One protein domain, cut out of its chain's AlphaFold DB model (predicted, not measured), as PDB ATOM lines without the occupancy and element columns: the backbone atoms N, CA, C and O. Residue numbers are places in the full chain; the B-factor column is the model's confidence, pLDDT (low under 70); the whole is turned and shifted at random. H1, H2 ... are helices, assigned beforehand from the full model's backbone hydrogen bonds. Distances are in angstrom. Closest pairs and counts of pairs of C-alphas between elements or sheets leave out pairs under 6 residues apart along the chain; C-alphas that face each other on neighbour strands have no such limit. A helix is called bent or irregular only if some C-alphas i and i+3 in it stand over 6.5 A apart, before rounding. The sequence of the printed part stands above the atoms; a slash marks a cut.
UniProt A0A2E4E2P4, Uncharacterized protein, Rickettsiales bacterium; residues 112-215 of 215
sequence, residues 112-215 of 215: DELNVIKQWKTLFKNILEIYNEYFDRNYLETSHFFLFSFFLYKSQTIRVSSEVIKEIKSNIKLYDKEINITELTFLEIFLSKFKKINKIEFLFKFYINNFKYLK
ATOM      1  N   ASP A 112     165.766 168.734 275.517       72.50
ATOM      2  CA  ASP A 112     165.745 167.422 274.840       72.50
ATOM      3  C   ASP A 112     165.017 167.435 273.489       72.50
ATOM      4  O   ASP A 112     165.212 166.539 272.663       72.50
ATOM      5  N   GLU A 113     164.212 168.467 273.237       69.38
ATOM      6  CA  GLU A 113     163.418 168.598 272.021       69.38
ATOM      7  C   GLU A 113     163.784 169.848 271.215       69.38
ATOM      8  O   GLU A 113     163.793 170.985 271.693       69.38
ATOM      9  N   LEU A 114     164.054 169.627 269.929       68.81
ATOM     10  CA  LEU A 114     164.286 170.667 268.929       68.81
ATOM     11  C   LEU A 114     162.963 171.113 268.301       68.81
ATOM     12  O   LEU A 114     162.726 170.894 267.115       68.81
ATOM     13  N   ASN A 115     162.113 171.754 269.102       64.94
ATOM     14  CA  ASN A 115     160.802 172.221 268.635       64.94
ATOM     15  C   ASN A 115     160.850 173.642 268.052       64.94
ATOM     16  O   ASN A 115     160.004 174.010 267.242       64.94
ATOM     17  N   VAL A 116     161.856 174.448 268.426       66.88
ATOM     18  CA  VAL A 116     161.968 175.854 268.006       66.88
ATOM     19  C   VAL A 116     163.379 176.173 267.515       66.88
ATOM     20  O   VAL A 116     164.300 176.413 268.294       66.88
ATOM     21  N   ILE A 117     163.554 176.251 266.196       68.25
ATOM     22  CA  ILE A 117     164.855 176.489 265.536       68.25
ATOM     23  C   ILE A 117     165.484 177.808 265.982       68.25
ATOM     24  O   ILE A 117     166.696 177.889 266.181       68.25
ATOM     25  N   LYS A 118     164.652 178.836 266.192       73.00
ATOM     26  CA  LYS A 118     165.094 180.156 266.652       73.00
ATOM     27  C   LYS A 118     165.838 180.078 267.989       73.00
ATOM     28  O   LYS A 118     166.855 180.746 268.130       73.00
ATOM     29  N   GLN A 119     165.385 179.241 268.927       79.12
ATOM     30  CA  GLN A 119     166.041 179.074 270.230       79.12
ATOM     31  C   GLN A 119     167.444 178.485 270.064       79.12
ATOM     32  O   GLN A 119     168.416 179.030 270.577       79.12
ATOM     33  N   TRP A 120     167.574 177.436 269.255       79.88
ATOM     34  CA  TRP A 120     168.859 176.790 269.007       79.88
ATOM     35  C   TRP A 120     169.821 177.663 268.207       79.88
ATOM     36  O   TRP A 120     171.001 177.739 268.540       79.88
ATOM     37  N   LYS A 121     169.326 178.401 267.208       80.94
ATOM     38  CA  LYS A 121     170.124 179.418 266.512       80.94
ATOM     39  C   LYS A 121     170.675 180.456 267.491       80.94
ATOM     40  O   LYS A 121     171.854 180.778 267.399       80.94
ATOM     41  N   THR A 122     169.860 180.950 268.424       86.62
ATOM     42  CA  THR A 122     170.313 181.894 269.458       86.62
ATOM     43  C   THR A 122     171.364 181.266 270.372       86.62
ATOM     44  O   THR A 122     172.430 181.850 270.537       86.62
ATOM     45  N   LEU A 123     171.136 180.052 270.883       90.06
ATOM     46  CA  LEU A 123     172.112 179.345 271.724       90.06
ATOM     47  C   LEU A 123     173.472 179.205 271.027       90.06
ATOM     48  O   LEU A 123     174.505 179.555 271.594       90.06
ATOM     49  N   PHE A 124     173.494 178.753 269.771       90.81
ATOM     50  CA  PHE A 124     174.748 178.582 269.037       90.81
ATOM     51  C   PHE A 124     175.398 179.902 268.603       90.81
ATOM     52  O   PHE A 124     176.619 179.936 268.446       90.81
ATOM     53  N   LYS A 125     174.632 180.991 268.454       90.12
ATOM     54  CA  LYS A 125     175.196 182.343 268.315       90.12
ATOM     55  C   LYS A 125     175.903 182.779 269.596       90.12
ATOM     56  O   LYS A 125     177.048 183.206 269.515       90.12
ATOM     57  N   ASN A 126     175.293 182.562 270.760       93.12
ATOM     58  CA  ASN A 126     175.921 182.873 272.047       93.12
ATOM     59  C   ASN A 126     177.202 182.044 272.254       93.12
ATOM     60  O   ASN A 126     178.215 182.563 272.711       93.12
ATOM     61  N   ILE A 127     177.202 180.762 271.860       93.31
ATOM     62  CA  ILE A 127     178.423 179.938 271.881       93.31
ATOM     63  C   ILE A 127     179.492 180.535 270.955       93.31
ATOM     64  O   ILE A 127     180.647 180.637 271.361       93.31
ATOM     65  N   LEU A 128     179.126 180.945 269.737       90.94
ATOM     66  CA  LEU A 128     180.061 181.571 268.800       90.94
ATOM     67  C   LEU A 128     180.663 182.870 269.363       90.94
ATOM     68  O   LEU A 128     181.854 183.113 269.196       90.94
ATOM     69  N   GLU A 129     179.877 183.688 270.059       91.19
ATOM     70  CA  GLU A 129     180.378 184.893 270.728       91.19
ATOM     71  C   GLU A 129     181.435 184.559 271.784       91.19
ATOM     72  O   GLU A 129     182.497 185.182 271.799       91.19
ATOM     73  N   ILE A 130     181.209 183.513 272.591       93.12
ATOM     74  CA  ILE A 130     182.213 183.029 273.549       93.12
ATOM     75  C   ILE A 130     183.481 182.558 272.836       93.12
ATOM     76  O   ILE A 130     184.578 182.828 273.318       93.12
ATOM     77  N   TYR A 131     183.363 181.878 271.693       89.88
ATOM     78  CA  TYR A 131     184.529 181.439 270.920       89.88
ATOM     79  C   TYR A 131     185.323 182.646 270.436       89.88
ATOM     80  O   TYR A 131     186.525 182.722 270.658       89.88
ATOM     81  N   ASN A 132     184.636 183.615 269.841       87.75
ATOM     82  CA  ASN A 132     185.238 184.838 269.334       87.75
ATOM     83  C   ASN A 132     185.938 185.645 270.434       87.75
ATOM     84  O   ASN A 132     186.999 186.211 270.182       87.75
ATOM     85  N   GLU A 133     185.379 185.691 271.644       90.00
ATOM     86  CA  GLU A 133     186.001 186.360 272.791       90.00
ATOM     87  C   GLU A 133     187.144 185.539 273.408       90.00
ATOM     88  O   GLU A 133     188.127 186.094 273.900       90.00
ATOM     89  N   TYR A 134     187.046 184.210 273.404       88.12
ATOM     90  CA  TYR A 134     188.091 183.338 273.937       88.12
ATOM     91  C   TYR A 134     189.330 183.310 273.028       88.12
ATOM     92  O   TYR A 134     190.451 183.335 273.527       88.12
ATOM     93  N   PHE A 135     189.110 183.316 271.712       84.00
ATOM     94  CA  PHE A 135     190.117 183.190 270.655       84.00
ATOM     95  C   PHE A 135     190.502 184.519 269.984       84.00
ATOM     96  O   PHE A 135     191.136 184.514 268.925       84.00
ATOM     97  N   ASP A 136     190.080 185.649 270.559       77.62
ATOM     98  CA  ASP A 136     190.353 187.009 270.078       77.62
ATOM     99  C   ASP A 136     190.067 187.198 268.565       77.62
ATOM    100  O   ASP A 136     190.878 187.756 267.826       77.62
ATOM    101  N   ARG A 137     188.902 186.704 268.101       63.28
ATOM    102  CA  ARG A 137     188.308 186.760 266.735       63.28
ATOM    103  C   ARG A 137     189.150 186.266 265.546       63.28
ATOM    104  O   ARG A 137     188.577 186.005 264.496       63.28
ATOM    105  N   ASN A 138     190.458 186.092 265.689       58.41
ATOM    106  CA  ASN A 138     191.375 185.834 264.572       58.41
ATOM    107  C   ASN A 138     191.811 184.363 264.477       58.41
ATOM    108  O   ASN A 138     192.365 183.921 263.465       58.41
ATOM    109  N   TYR A 139     191.600 183.578 265.536       59.75
ATOM    110  CA  TYR A 139     192.258 182.282 265.654       59.75
ATOM    111  C   TYR A 139     191.452 181.104 265.089       59.75
ATOM    112  O   TYR A 139     192.064 180.170 264.586       59.75
ATOM    113  N   LEU A 140     190.118 181.141 265.047       65.62
ATOM    114  CA  LEU A 140     189.334 180.042 264.466       65.62
ATOM    115  C   LEU A 140     188.087 180.574 263.762       65.62
ATOM    116  O   LEU A 140     187.202 181.140 264.400       65.62
ATOM    117  N   GLU A 141     188.024 180.396 262.445       70.19
ATOM    118  CA  GLU A 141     186.871 180.821 261.652       70.19
ATOM    119  C   GLU A 141     185.782 179.760 261.780       70.19
ATOM    120  O   GLU A 141     185.877 178.696 261.170       70.19
ATOM    121  N   THR A 142     184.772 180.023 262.614       80.25
ATOM    122  CA  THR A 142     183.641 179.112 262.803       80.25
ATOM    123  C   THR A 142     182.307 179.824 262.742       80.25
ATOM    124  O   THR A 142     182.182 180.978 263.140       80.25
ATOM    125  N   SER A 143     181.288 179.131 262.242       83.75
ATOM    126  CA  SER A 143     179.925 179.655 262.169       83.75
ATOM    127  C   SER A 143     179.010 178.997 263.200       83.75
ATOM    128  O   SER A 143     179.077 177.795 263.457       83.75
ATOM    129  N   HIS A 144     178.058 179.758 263.745       86.00
ATOM    130  CA  HIS A 144     177.030 179.214 264.644       86.00
ATOM    131  C   HIS A 144     176.239 178.073 263.981       86.00
ATOM    132  O   HIS A 144     175.810 177.130 264.643       86.00
ATOM    133  N   PHE A 145     176.083 178.132 262.657       84.38
ATOM    134  CA  PHE A 145     175.421 177.102 261.871       84.38
ATOM    135  C   PHE A 145     176.224 175.792 261.811       84.38
ATOM    136  O   PHE A 145     175.653 174.708 261.984       84.38
ATOM    137  N   PHE A 146     177.549 175.880 261.648       86.69
ATOM    138  CA  PHE A 146     178.435 174.733 261.819       86.69
ATOM    139  C   PHE A 146     178.369 174.185 263.245       86.69
ATOM    140  O   PHE A 146     178.160 172.984 263.409       86.69
ATOM    141  N   LEU A 147     178.471 175.037 264.273       88.81
ATOM    142  CA  LEU A 147     178.416 174.603 265.676       88.81
ATOM    143  C   LEU A 147     177.138 173.811 265.980       88.81
ATOM    144  O   LEU A 147     177.203 172.745 266.602       88.81
ATOM    145  N   PHE A 148     175.999 174.303 265.486       87.56
ATOM    146  CA  PHE A 148     174.705 173.645 265.609       87.56
ATOM    147  C   PHE A 148     174.678 172.290 264.896       87.56
ATOM    148  O   PHE A 148     174.373 171.266 265.507       87.56
ATOM    149  N   SER A 149     175.052 172.256 263.618       86.12
ATOM    150  CA  SER A 149     175.069 171.023 262.820       86.12
ATOM    151  C   SER A 149     176.023 169.979 263.407       86.12
ATOM    152  O   SER A 149     175.715 168.788 263.468       86.12
ATOM    153  N   PHE A 150     177.173 170.432 263.907       88.56
ATOM    154  CA  PHE A 150     178.161 169.595 264.565       88.56
ATOM    155  C   PHE A 150     177.641 169.019 265.889       88.56
ATOM    156  O   PHE A 150     177.880 167.846 266.190       88.56
ATOM    157  N   PHE A 151     176.882 169.801 266.662       88.25
ATOM    158  CA  PHE A 151     176.169 169.290 267.829       88.25
ATOM    159  C   PHE A 151     175.137 168.223 267.443       88.25
ATOM    160  O   PHE A 151     175.181 167.127 267.993       88.25
ATOM    161  N   LEU A 152     174.283 168.473 266.445       86.19
ATOM    162  CA  LEU A 152     173.286 167.495 265.986       86.19
ATOM    163  C   LEU A 152     173.905 166.182 265.504       86.19
ATOM    164  O   LEU A 152     173.338 165.112 265.731       86.19
ATOM    165  N   TYR A 153     175.053 166.259 264.832       86.75
ATOM    166  CA  TYR A 153     175.815 165.090 264.406       86.75
ATOM    167  C   TYR A 153     176.256 164.223 265.594       86.75
ATOM    168  O   TYR A 153     176.172 162.996 265.524       86.75
ATOM    169  N   LYS A 154     176.711 164.848 266.684       83.62
ATOM    170  CA  LYS A 154     177.125 164.145 267.906       83.62
ATOM    171  C   LYS A 154     175.931 163.628 268.706       83.62
ATOM    172  O   LYS A 154     175.991 162.526 269.244       83.62
ATOM    173  N   SER A 155     174.844 164.383 268.727       78.75
ATOM    174  CA  SER A 155     173.631 164.073 269.475       78.75
ATOM    175  C   SER A 155     172.643 163.275 268.620       78.75
ATOM    176  O   SER A 155     171.565 163.750 268.240       78.75
ATOM    177  N   GLN A 156     173.023 162.038 268.281       69.38
ATOM    178  CA  GLN A 156     172.213 161.161 267.425       69.38
ATOM    179  C   GLN A 156     170.812 160.897 267.996       69.38
ATOM    180  O   GLN A 156     169.867 160.761 267.224       69.38
ATOM    181  N   THR A 157     170.674 160.922 269.323       66.00
ATOM    182  CA  THR A 157     169.437 160.660 270.071       66.00
ATOM    183  C   THR A 157     168.416 161.797 270.035       66.00
ATOM    184  O   THR A 157     167.230 161.535 270.216       66.00
ATOM    185  N   ILE A 158     168.827 163.043 269.763       74.12
ATOM    186  CA  ILE A 158     167.890 164.177 269.757       74.12
ATOM    187  C   ILE A 158     166.954 164.069 268.552       74.12
ATOM    188  O   ILE A 158     167.413 164.027 267.403       74.12
ATOM    189  N   ARG A 159     165.642 164.080 268.801       70.75
ATOM    190  CA  ARG A 159     164.627 164.145 267.745       70.75
ATOM    191  C   ARG A 159     164.623 165.541 267.129       70.75
ATOM    192  O   ARG A 159     164.601 166.541 267.837       70.75
ATOM    193  N   VAL A 160     164.682 165.596 265.801       74.38
ATOM    194  CA  VAL A 160     164.708 166.847 265.038       74.38
ATOM    195  C   VAL A 160     163.480 166.879 264.143       74.38
ATOM    196  O   VAL A 160     163.260 165.928 263.392       74.38
ATOM    197  N   SER A 161     162.687 167.947 264.229       75.62
ATOM    198  CA  SER A 161     161.474 168.087 263.424       75.62
ATOM    199  C   SER A 161     161.796 168.237 261.928       75.62
ATOM    200  O   SER A 161     162.906 168.618 261.537       75.62
ATOM    201  N   SER A 162     160.824 167.938 261.063       75.75
ATOM    202  CA  SER A 162     161.015 168.021 259.608       75.75
ATOM    203  C   SER A 162     161.258 169.463 259.138       75.75
ATOM    204  O   SER A 162     162.016 169.713 258.198       75.75
ATOM    205  N   GLU A 163     160.665 170.417 259.850       75.19
ATOM    206  CA  GLU A 163     160.755 171.858 259.640       75.19
ATOM    207  C   GLU A 163     162.174 172.344 259.938       75.19
ATOM    208  O   GLU A 163     162.757 173.065 259.130       75.19
ATOM    209  N   VAL A 164     162.780 171.849 261.026       71.31
ATOM    210  CA  VAL A 164     164.187 172.114 261.367       71.31
ATOM    211  C   VAL A 164     165.107 171.627 260.256       71.31
ATOM    212  O   VAL A 164     165.996 172.357 259.825       71.31
ATOM    213  N   ILE A 165     164.878 170.423 259.726       73.50
ATOM    214  CA  ILE A 165     165.696 169.877 258.632       73.50
ATOM    215  C   ILE A 165     165.564 170.731 257.362       73.50
ATOM    216  O   ILE A 165     166.574 171.015 256.709       73.50
ATOM    217  N   LYS A 166     164.344 171.150 257.005       76.56
ATOM    218  CA  LYS A 166     164.096 172.022 255.844       76.56
ATOM    219  C   LYS A 166     164.776 173.381 256.004       76.56
ATOM    220  O   LYS A 166     165.421 173.838 255.064       76.56
ATOM    221  N   GLU A 167     164.691 173.986 257.186       74.38
ATOM    222  CA  GLU A 167     165.316 175.279 257.468       74.38
ATOM    223  C   GLU A 167     166.848 175.198 257.453       74.38
ATOM    224  O   GLU A 167     167.517 176.080 256.917       74.38
ATOM    225  N   ILE A 168     167.437 174.127 257.987       72.00
ATOM    226  CA  ILE A 168     168.885 173.912 257.886       72.00
ATOM    227  C   ILE A 168     169.286 173.823 256.397       72.00
ATOM    228  O   ILE A 168     170.228 174.485 255.965       72.00
ATOM    229  N   LYS A 169     168.546 173.064 255.578       72.00
ATOM    230  CA  LYS A 169     168.841 172.928 254.141       72.00
ATOM    231  C   LYS A 169     168.685 174.228 253.351       72.00
ATOM    232  O   LYS A 169     169.445 174.437 252.411       72.00
ATOM    233  N   SER A 170     167.731 175.091 253.699       74.25
ATOM    234  CA  SER A 170     167.526 176.359 252.988       74.25
ATOM    235  C   SER A 170     168.605 177.398 253.301       74.25
ATOM    236  O   SER A 170     168.982 178.160 252.414       74.25
ATOM    237  N   ASN A 171     169.142 177.403 254.525       67.88
ATOM    238  CA  ASN A 171     170.111 178.410 254.952       67.88
ATOM    239  C   ASN A 171     171.541 178.173 254.427       67.88
ATOM    240  O   ASN A 171     172.311 179.125 254.400       67.88
ATOM    241  N   ILE A 172     171.915 176.969 253.964       62.09
ATOM    242  CA  ILE A 172     173.305 176.704 253.529       62.09
ATOM    243  C   ILE A 172     173.759 177.601 252.370       62.09
ATOM    244  O   ILE A 172     174.887 178.076 252.377       62.09
ATOM    245  N   LYS A 173     172.851 177.916 251.436       60.38
ATOM    246  CA  LYS A 173     173.144 178.776 250.276       60.38
ATOM    247  C   LYS A 173     173.545 180.203 250.663       60.38
ATOM    248  O   LYS A 173     174.100 180.919 249.841       60.38
ATOM    249  N   LEU A 174     173.230 180.629 251.887       59.09
ATOM    250  CA  LEU A 174     173.550 181.968 252.380       59.09
ATOM    251  C   LEU A 174     174.969 182.058 252.951       59.09
ATOM    252  O   LEU A 174     175.478 183.163 253.103       59.09
ATOM    253  N   TYR A 175     175.607 180.925 253.256       57.78
ATOM    254  CA  TYR A 175     176.865 180.902 253.998       57.78
ATOM    255  C   TYR A 175     178.114 180.600 253.153       57.78
ATOM    256  O   TYR A 175     179.216 180.574 253.698       57.78
ATOM    257  N   ASP A 176     177.975 180.442 251.833       56.81
ATOM    258  CA  ASP A 176     179.072 180.084 250.910       56.81
ATOM    259  C   ASP A 176     180.252 181.084 250.884       56.81
ATOM    260  O   ASP A 176     181.281 180.787 250.283       56.81
ATOM    261  N   LYS A 177     180.141 182.261 251.519       55.50
ATOM    262  CA  LYS A 177     181.190 183.302 251.518       55.50
ATOM    263  C   LYS A 177     181.916 183.520 252.851       55.50
ATOM    264  O   LYS A 177     182.928 184.207 252.852       55.50
ATOM    265  N   GLU A 178     181.427 182.967 253.961       58.06
ATOM    266  CA  GLU A 178     181.955 183.265 255.313       58.06
ATOM    267  C   GLU A 178     182.444 182.025 256.073       58.06
ATOM    268  O   GLU A 178     182.922 182.130 257.202       58.06
ATOM    269  N   ILE A 179     182.293 180.834 255.491       69.38
ATOM    270  CA  ILE A 179     182.579 179.570 256.167       69.38
ATOM    271  C   ILE A 179     183.889 178.981 255.648       69.38
ATOM    272  O   ILE A 179     184.092 178.843 254.442       69.38
ATOM    273  N   ASN A 180     184.756 178.563 256.574       79.81
ATOM    274  CA  ASN A 180     186.001 177.898 256.216       79.81
ATOM    275  C   ASN A 180     185.738 176.567 255.472       79.81
ATOM    276  O   ASN A 180     184.720 175.895 255.658       79.81
ATOM    277  N   ILE A 181     186.692 176.138 254.647       83.31
ATOM    278  CA  ILE A 181     186.531 174.962 253.776       83.31
ATOM    279  C   ILE A 181     186.246 173.651 254.537       83.31
ATOM    280  O   ILE A 181     185.563 172.754 254.029       83.31
ATOM    281  N   THR A 182     186.733 173.538 255.777       86.69
ATOM    282  CA  THR A 182     186.490 172.387 256.656       86.69
ATOM    283  C   THR A 182     185.025 172.325 257.081       86.69
ATOM    284  O   THR A 182     184.385 171.275 256.978       86.69
ATOM    285  N   GLU A 183     184.485 173.451 257.537       87.19
ATOM    286  CA  GLU A 183     183.096 173.592 257.956       87.19
ATOM    287  C   GLU A 183     182.133 173.442 256.784       87.19
ATOM    288  O   GLU A 183     181.151 172.709 256.906       87.19
ATOM    289  N   LEU A 184     182.451 174.044 255.635       85.06
ATOM    290  CA  LEU A 184     181.662 173.902 254.412       85.06
ATOM    291  C   LEU A 184     181.528 172.425 254.030       85.06
ATOM    292  O   LEU A 184     180.423 171.906 253.878       85.06
ATOM    293  N   THR A 185     182.655 171.710 253.984       88.31
ATOM    294  CA  THR A 185     182.670 170.274 253.677       88.31
ATOM    295  C   THR A 185     181.851 169.467 254.684       88.31
ATOM    296  O   THR A 185     181.102 168.559 254.307       88.31
ATOM    297  N   PHE A 186     181.980 169.779 255.978       89.44
ATOM    298  CA  PHE A 186     181.199 169.114 257.018       89.44
ATOM    299  C   PHE A 186     179.701 169.305 256.780       89.44
ATOM    300  O   PHE A 186     178.946 168.330 256.803       89.44
ATOM    301  N   LEU A 187     179.281 170.546 256.532       86.06
ATOM    302  CA  LEU A 187     177.890 170.915 256.312       86.06
ATOM    303  C   LEU A 187     177.321 170.230 255.064       86.06
ATOM    304  O   LEU A 187     176.263 169.611 255.154       86.06
ATOM    305  N   GLU A 188     178.035 170.228 253.938       83.88
ATOM    306  CA  GLU A 188     177.593 169.538 252.719       83.88
ATOM    307  C   GLU A 188     177.288 168.051 252.962       83.88
ATOM    308  O   GLU A 188     176.266 167.522 252.510       83.88
ATOM    309  N   ILE A 189     178.164 167.347 253.689       87.50
ATOM    310  CA  ILE A 189     177.940 165.930 254.001       87.50
ATOM    311  C   ILE A 189     176.795 165.788 254.993       87.50
ATOM    312  O   ILE A 189     175.881 164.990 254.751       87.50
ATOM    313  N   PHE A 190     176.817 166.582 256.066       87.00
ATOM    314  CA  PHE A 190     175.786 166.574 257.092       87.00
ATOM    315  C   PHE A 190     174.392 166.739 256.483       87.00
ATOM    316  O   PHE A 190     173.497 165.980 256.832       87.00
ATOM    317  N   LEU A 191     174.195 167.650 255.530       80.25
ATOM    318  CA  LEU A 191     172.884 167.875 254.914       80.25
ATOM    319  C   LEU A 191     172.473 166.809 253.909       80.25
ATOM    320  O   LEU A 191     171.279 166.526 253.784       80.25
ATOM    321  N   SER A 192     173.439 166.212 253.210       81.69
ATOM    322  CA  SER A 192     173.153 165.150 252.247       81.69
ATOM    323  C   SER A 192     172.636 163.873 252.919       81.69
ATOM    324  O   SER A 192     171.765 163.206 252.367       81.69
ATOM    325  N   LYS A 193     173.134 163.548 254.121       78.56
ATOM    326  CA  LYS A 193     172.867 162.260 254.787       78.56
ATOM    327  C   LYS A 193     172.264 162.364 256.189       78.56
ATOM    328  O   LYS A 193     171.959 161.323 256.759       78.56
ATOM    329  N   PHE A 194     172.112 163.579 256.720       76.38
ATOM    330  CA  PHE A 194     171.617 163.956 258.053       76.38
ATOM    331  C   PHE A 194     172.158 163.101 259.210       76.38
ATOM    332  O   PHE A 194     171.786 161.946 259.397       76.38
ATOM    333  N   LYS A 195     173.050 163.677 260.027       72.00
ATOM    334  CA  LYS A 195     173.718 163.014 261.173       72.00
ATOM    335  C   LYS A 195     174.587 161.783 260.843       72.00
ATOM    336  O   LYS A 195     175.191 161.212 261.748       72.00
ATOM    337  N   LYS A 196     174.734 161.398 259.571       78.94
ATOM    338  CA  LYS A 196     175.616 160.305 259.124       78.94
ATOM    339  C   LYS A 196     176.788 160.854 258.310       78.94
ATOM    340  O   LYS A 196     176.658 161.089 257.115       78.94
ATOM    341  N   ILE A 197     177.933 161.047 258.965       83.88
ATOM    342  CA  ILE A 197     179.178 161.505 258.328       83.88
ATOM    343  C   ILE A 197     180.253 160.436 258.524       83.88
ATOM    344  O   ILE A 197     180.644 160.144 259.658       83.88
ATOM    345  N   ASN A 198     180.731 159.861 257.420       85.19
ATOM    346  CA  ASN A 198     181.878 158.955 257.407       85.19
ATOM    347  C   ASN A 198     183.182 159.773 257.308       85.19
ATOM    348  O   ASN A 198     183.264 160.717 256.527       85.19
ATOM    349  N   LYS A 199     184.215 159.411 258.084       86.12
ATOM    350  CA  LYS A 199     185.513 160.114 258.083       86.12
ATOM    351  C   LYS A 199     186.216 160.075 256.721       86.12
ATOM    352  O   LYS A 199     186.783 161.080 256.317       86.12
ATOM    353  N   ILE A 200     186.173 158.939 256.022       87.62
ATOM    354  CA  ILE A 200     186.789 158.767 254.697       87.62
ATOM    355  C   ILE A 200     186.063 159.641 253.675       87.62
ATOM    356  O   ILE A 200     186.702 160.373 252.928       87.62
ATOM    357  N   GLU A 201     184.727 159.620 253.692       88.56
ATOM    358  CA  GLU A 201     183.910 160.494 252.840       88.56
ATOM    359  C   GLU A 201     184.213 161.971 253.101       88.56
ATOM    360  O   GLU A 201     184.359 162.747 252.161       88.56
ATOM    361  N   PHE A 202     184.345 162.348 254.374       90.38
ATOM    362  CA  PHE A 202     184.716 163.699 254.764       90.38
ATOM    363  C   PHE A 202     186.075 164.116 254.209       90.38
ATOM    364  O   PHE A 202     186.160 165.164 253.580       90.38
ATOM    365  N   LEU A 203     187.111 163.287 254.362       89.00
ATOM    366  CA  LEU A 203     188.436 163.574 253.808       89.00
ATOM    367  C   LEU A 203     188.417 163.689 252.279       89.00
ATOM    368  O   LEU A 203     189.030 164.598 251.724       89.00
ATOM    369  N   PHE A 204     187.690 162.799 251.600       89.31
ATOM    370  CA  PHE A 204     187.578 162.815 250.143       89.31
ATOM    371  C   PHE A 204     186.874 164.078 249.635       89.31
ATOM    372  O   PHE A 204     187.399 164.765 248.756       89.31
ATOM    373  N   LYS A 205     185.718 164.436 250.213       88.88
ATOM    374  CA  LYS A 205     185.025 165.679 249.843       88.88
ATOM    375  C   LYS A 205     185.832 166.917 250.215       88.88
ATOM    376  O   LYS A 205     185.867 167.852 249.425       88.88
ATOM    377  N   PHE A 206     186.503 166.910 251.364       89.75
ATOM    378  CA  PHE A 206     187.369 168.009 251.779       89.75
ATOM    379  C   PHE A 206     188.451 168.259 250.731       89.75
ATOM    380  O   PHE A 206     188.640 169.397 250.310       89.75
ATOM    381  N   TYR A 207     189.117 167.195 250.268       86.62
ATOM    382  CA  TYR A 207     190.116 167.288 249.209       86.62
ATOM    383  C   TYR A 207     189.505 167.909 247.949       86.62
ATOM    384  O   TYR A 207     189.983 168.946 247.505       86.62
ATOM    385  N   ILE A 208     188.394 167.359 247.441       86.81
ATOM    386  CA  ILE A 208     187.689 167.895 246.261       86.81
ATOM    387  C   ILE A 208     187.353 169.381 246.420       86.81
ATOM    388  O   ILE A 208     187.588 170.164 245.500       86.81
ATOM    389  N   ASN A 209     186.804 169.774 247.568       84.25
ATOM    390  CA  ASN A 209     186.401 171.151 247.813       84.25
ATOM    391  C   ASN A 209     187.623 172.077 247.863       84.25
ATOM    392  O   ASN A 209     187.594 173.127 247.231       84.25
ATOM    393  N   ASN A 210     188.739 171.671 248.477       81.31
ATOM    394  CA  ASN A 210     189.970 172.469 248.430       81.31
ATOM    395  C   ASN A 210     190.414 172.763 246.987       81.31
ATOM    396  O   ASN A 210     190.740 173.905 246.694       81.31
ATOM    397  N   PHE A 211     190.341 171.807 246.051       79.88
ATOM    398  CA  PHE A 211     190.659 172.093 244.638       79.88
ATOM    399  C   PHE A 211     189.671 173.042 243.961       79.88
ATOM    400  O   PHE A 211     190.064 173.799 243.077       79.88
ATOM    401  N   LYS A 212     188.390 172.997 244.338       75.94
ATOM    402  CA  LYS A 212     187.363 173.873 243.756       75.94
ATOM    403  C   LYS A 212     187.527 175.331 244.181       75.94
ATOM    404  O   LYS A 212     187.262 176.208 243.367       75.94
ATOM    405  N   TYR A 213     187.940 175.564 245.427       66.56
ATOM    406  CA  TYR A 213     187.992 176.892 246.046       66.56
ATOM    407  C   TYR A 213     189.414 177.479 246.161       66.56
ATOM    408  O   TYR A 213     189.559 178.605 246.619       66.56
ATOM    409  N   LEU A 214     190.455 176.761 245.718       57.03
ATOM    410  CA  LEU A 214     191.830 177.274 245.537       57.03
ATOM    411  C   LEU A 214     192.056 177.950 244.162       57.03
ATOM    412  O   LEU A 214     193.202 178.078 243.731       57.03
ATOM    413  N   LYS A 215     190.988 178.346 243.456       40.03
ATOM    414  CA  LYS A 215     191.066 179.154 242.228       40.03
ATOM    415  C   LYS A 215     190.990 180.641 242.535       40.03
ATOM    416  O   LYS A 215     190.074 181.014 243.298       40.03
TER     417      LYS A 215
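Overview. This is residues 112 to 215 of the 215 residues of an uncharacterized protein of Rickettsiales bacterium (UniProt A0A2E4E2P4). Two crossed helices, H2 and H4, make the middle of this all-helix domain; the longest helix, H1, crosses H2 on one side and H5 crosses H4 on the other. H3 packs only loosely on H4. The printed part has 104 residues, with helices H1 to H5 in that order along the chain and no named strand. It is compact, with a radius of gyration of the C-alphas of 14.0 A, and spans 40 by 33 by 23 A.

Arrangement. H1, residues 117 to 134, touches H2, residues 144 to 154, with residues 120 to 128 alone, about perpendicular at 73 degrees; their closest C-alphas, of Phe 124 and His 144, are 5.0 A apart. H2 touches the hub, H4, residues 181 to 193, at a steep tilt of 52 degrees, closest at the C-alphas of Phe 146 and Glu 183, 6.2 A. H5, residues 199 to 213, touches H4 at a steep tilt of 55 degrees, opposite ways, closest at the C-alphas of Thr 185 and Phe 206, 5.6 A. H3, residues 162 to 174, and H4 form a helical hairpin but only just touch, with 3 pairs of C-alphas within 8 A, the closest those of Lys 169 and Leu 191, 6.5 A. H1 and H5 are apart. Every O i to N i+4 pair is within hydrogen-bond range in H1, H2, H4 and H5; in H3 6 of 9 are.

Along the chain. H1 begins at C-alpha 117 (164.855, 176.489, 265.536) and is 25.6 A long. H2 measures 15.4 A, H3 20.1 A, H4 18.7 A and H5 20.8 A, ending at C-alpha 213 (187.992, 176.892, 246.046). H3 is irregular, but only just: C-alphas 170 and 173 are 6.7 A apart.

Size, cuts and confidence. The two C-alphas farthest apart, of Asp 112 and Lys 215, are 42.9 A apart. The printed part has no cut and no long link. Residues 113 to 117, 137 to 140, 156 to 157, 171 to 179 and 213 to 215 have pLDDT under 70.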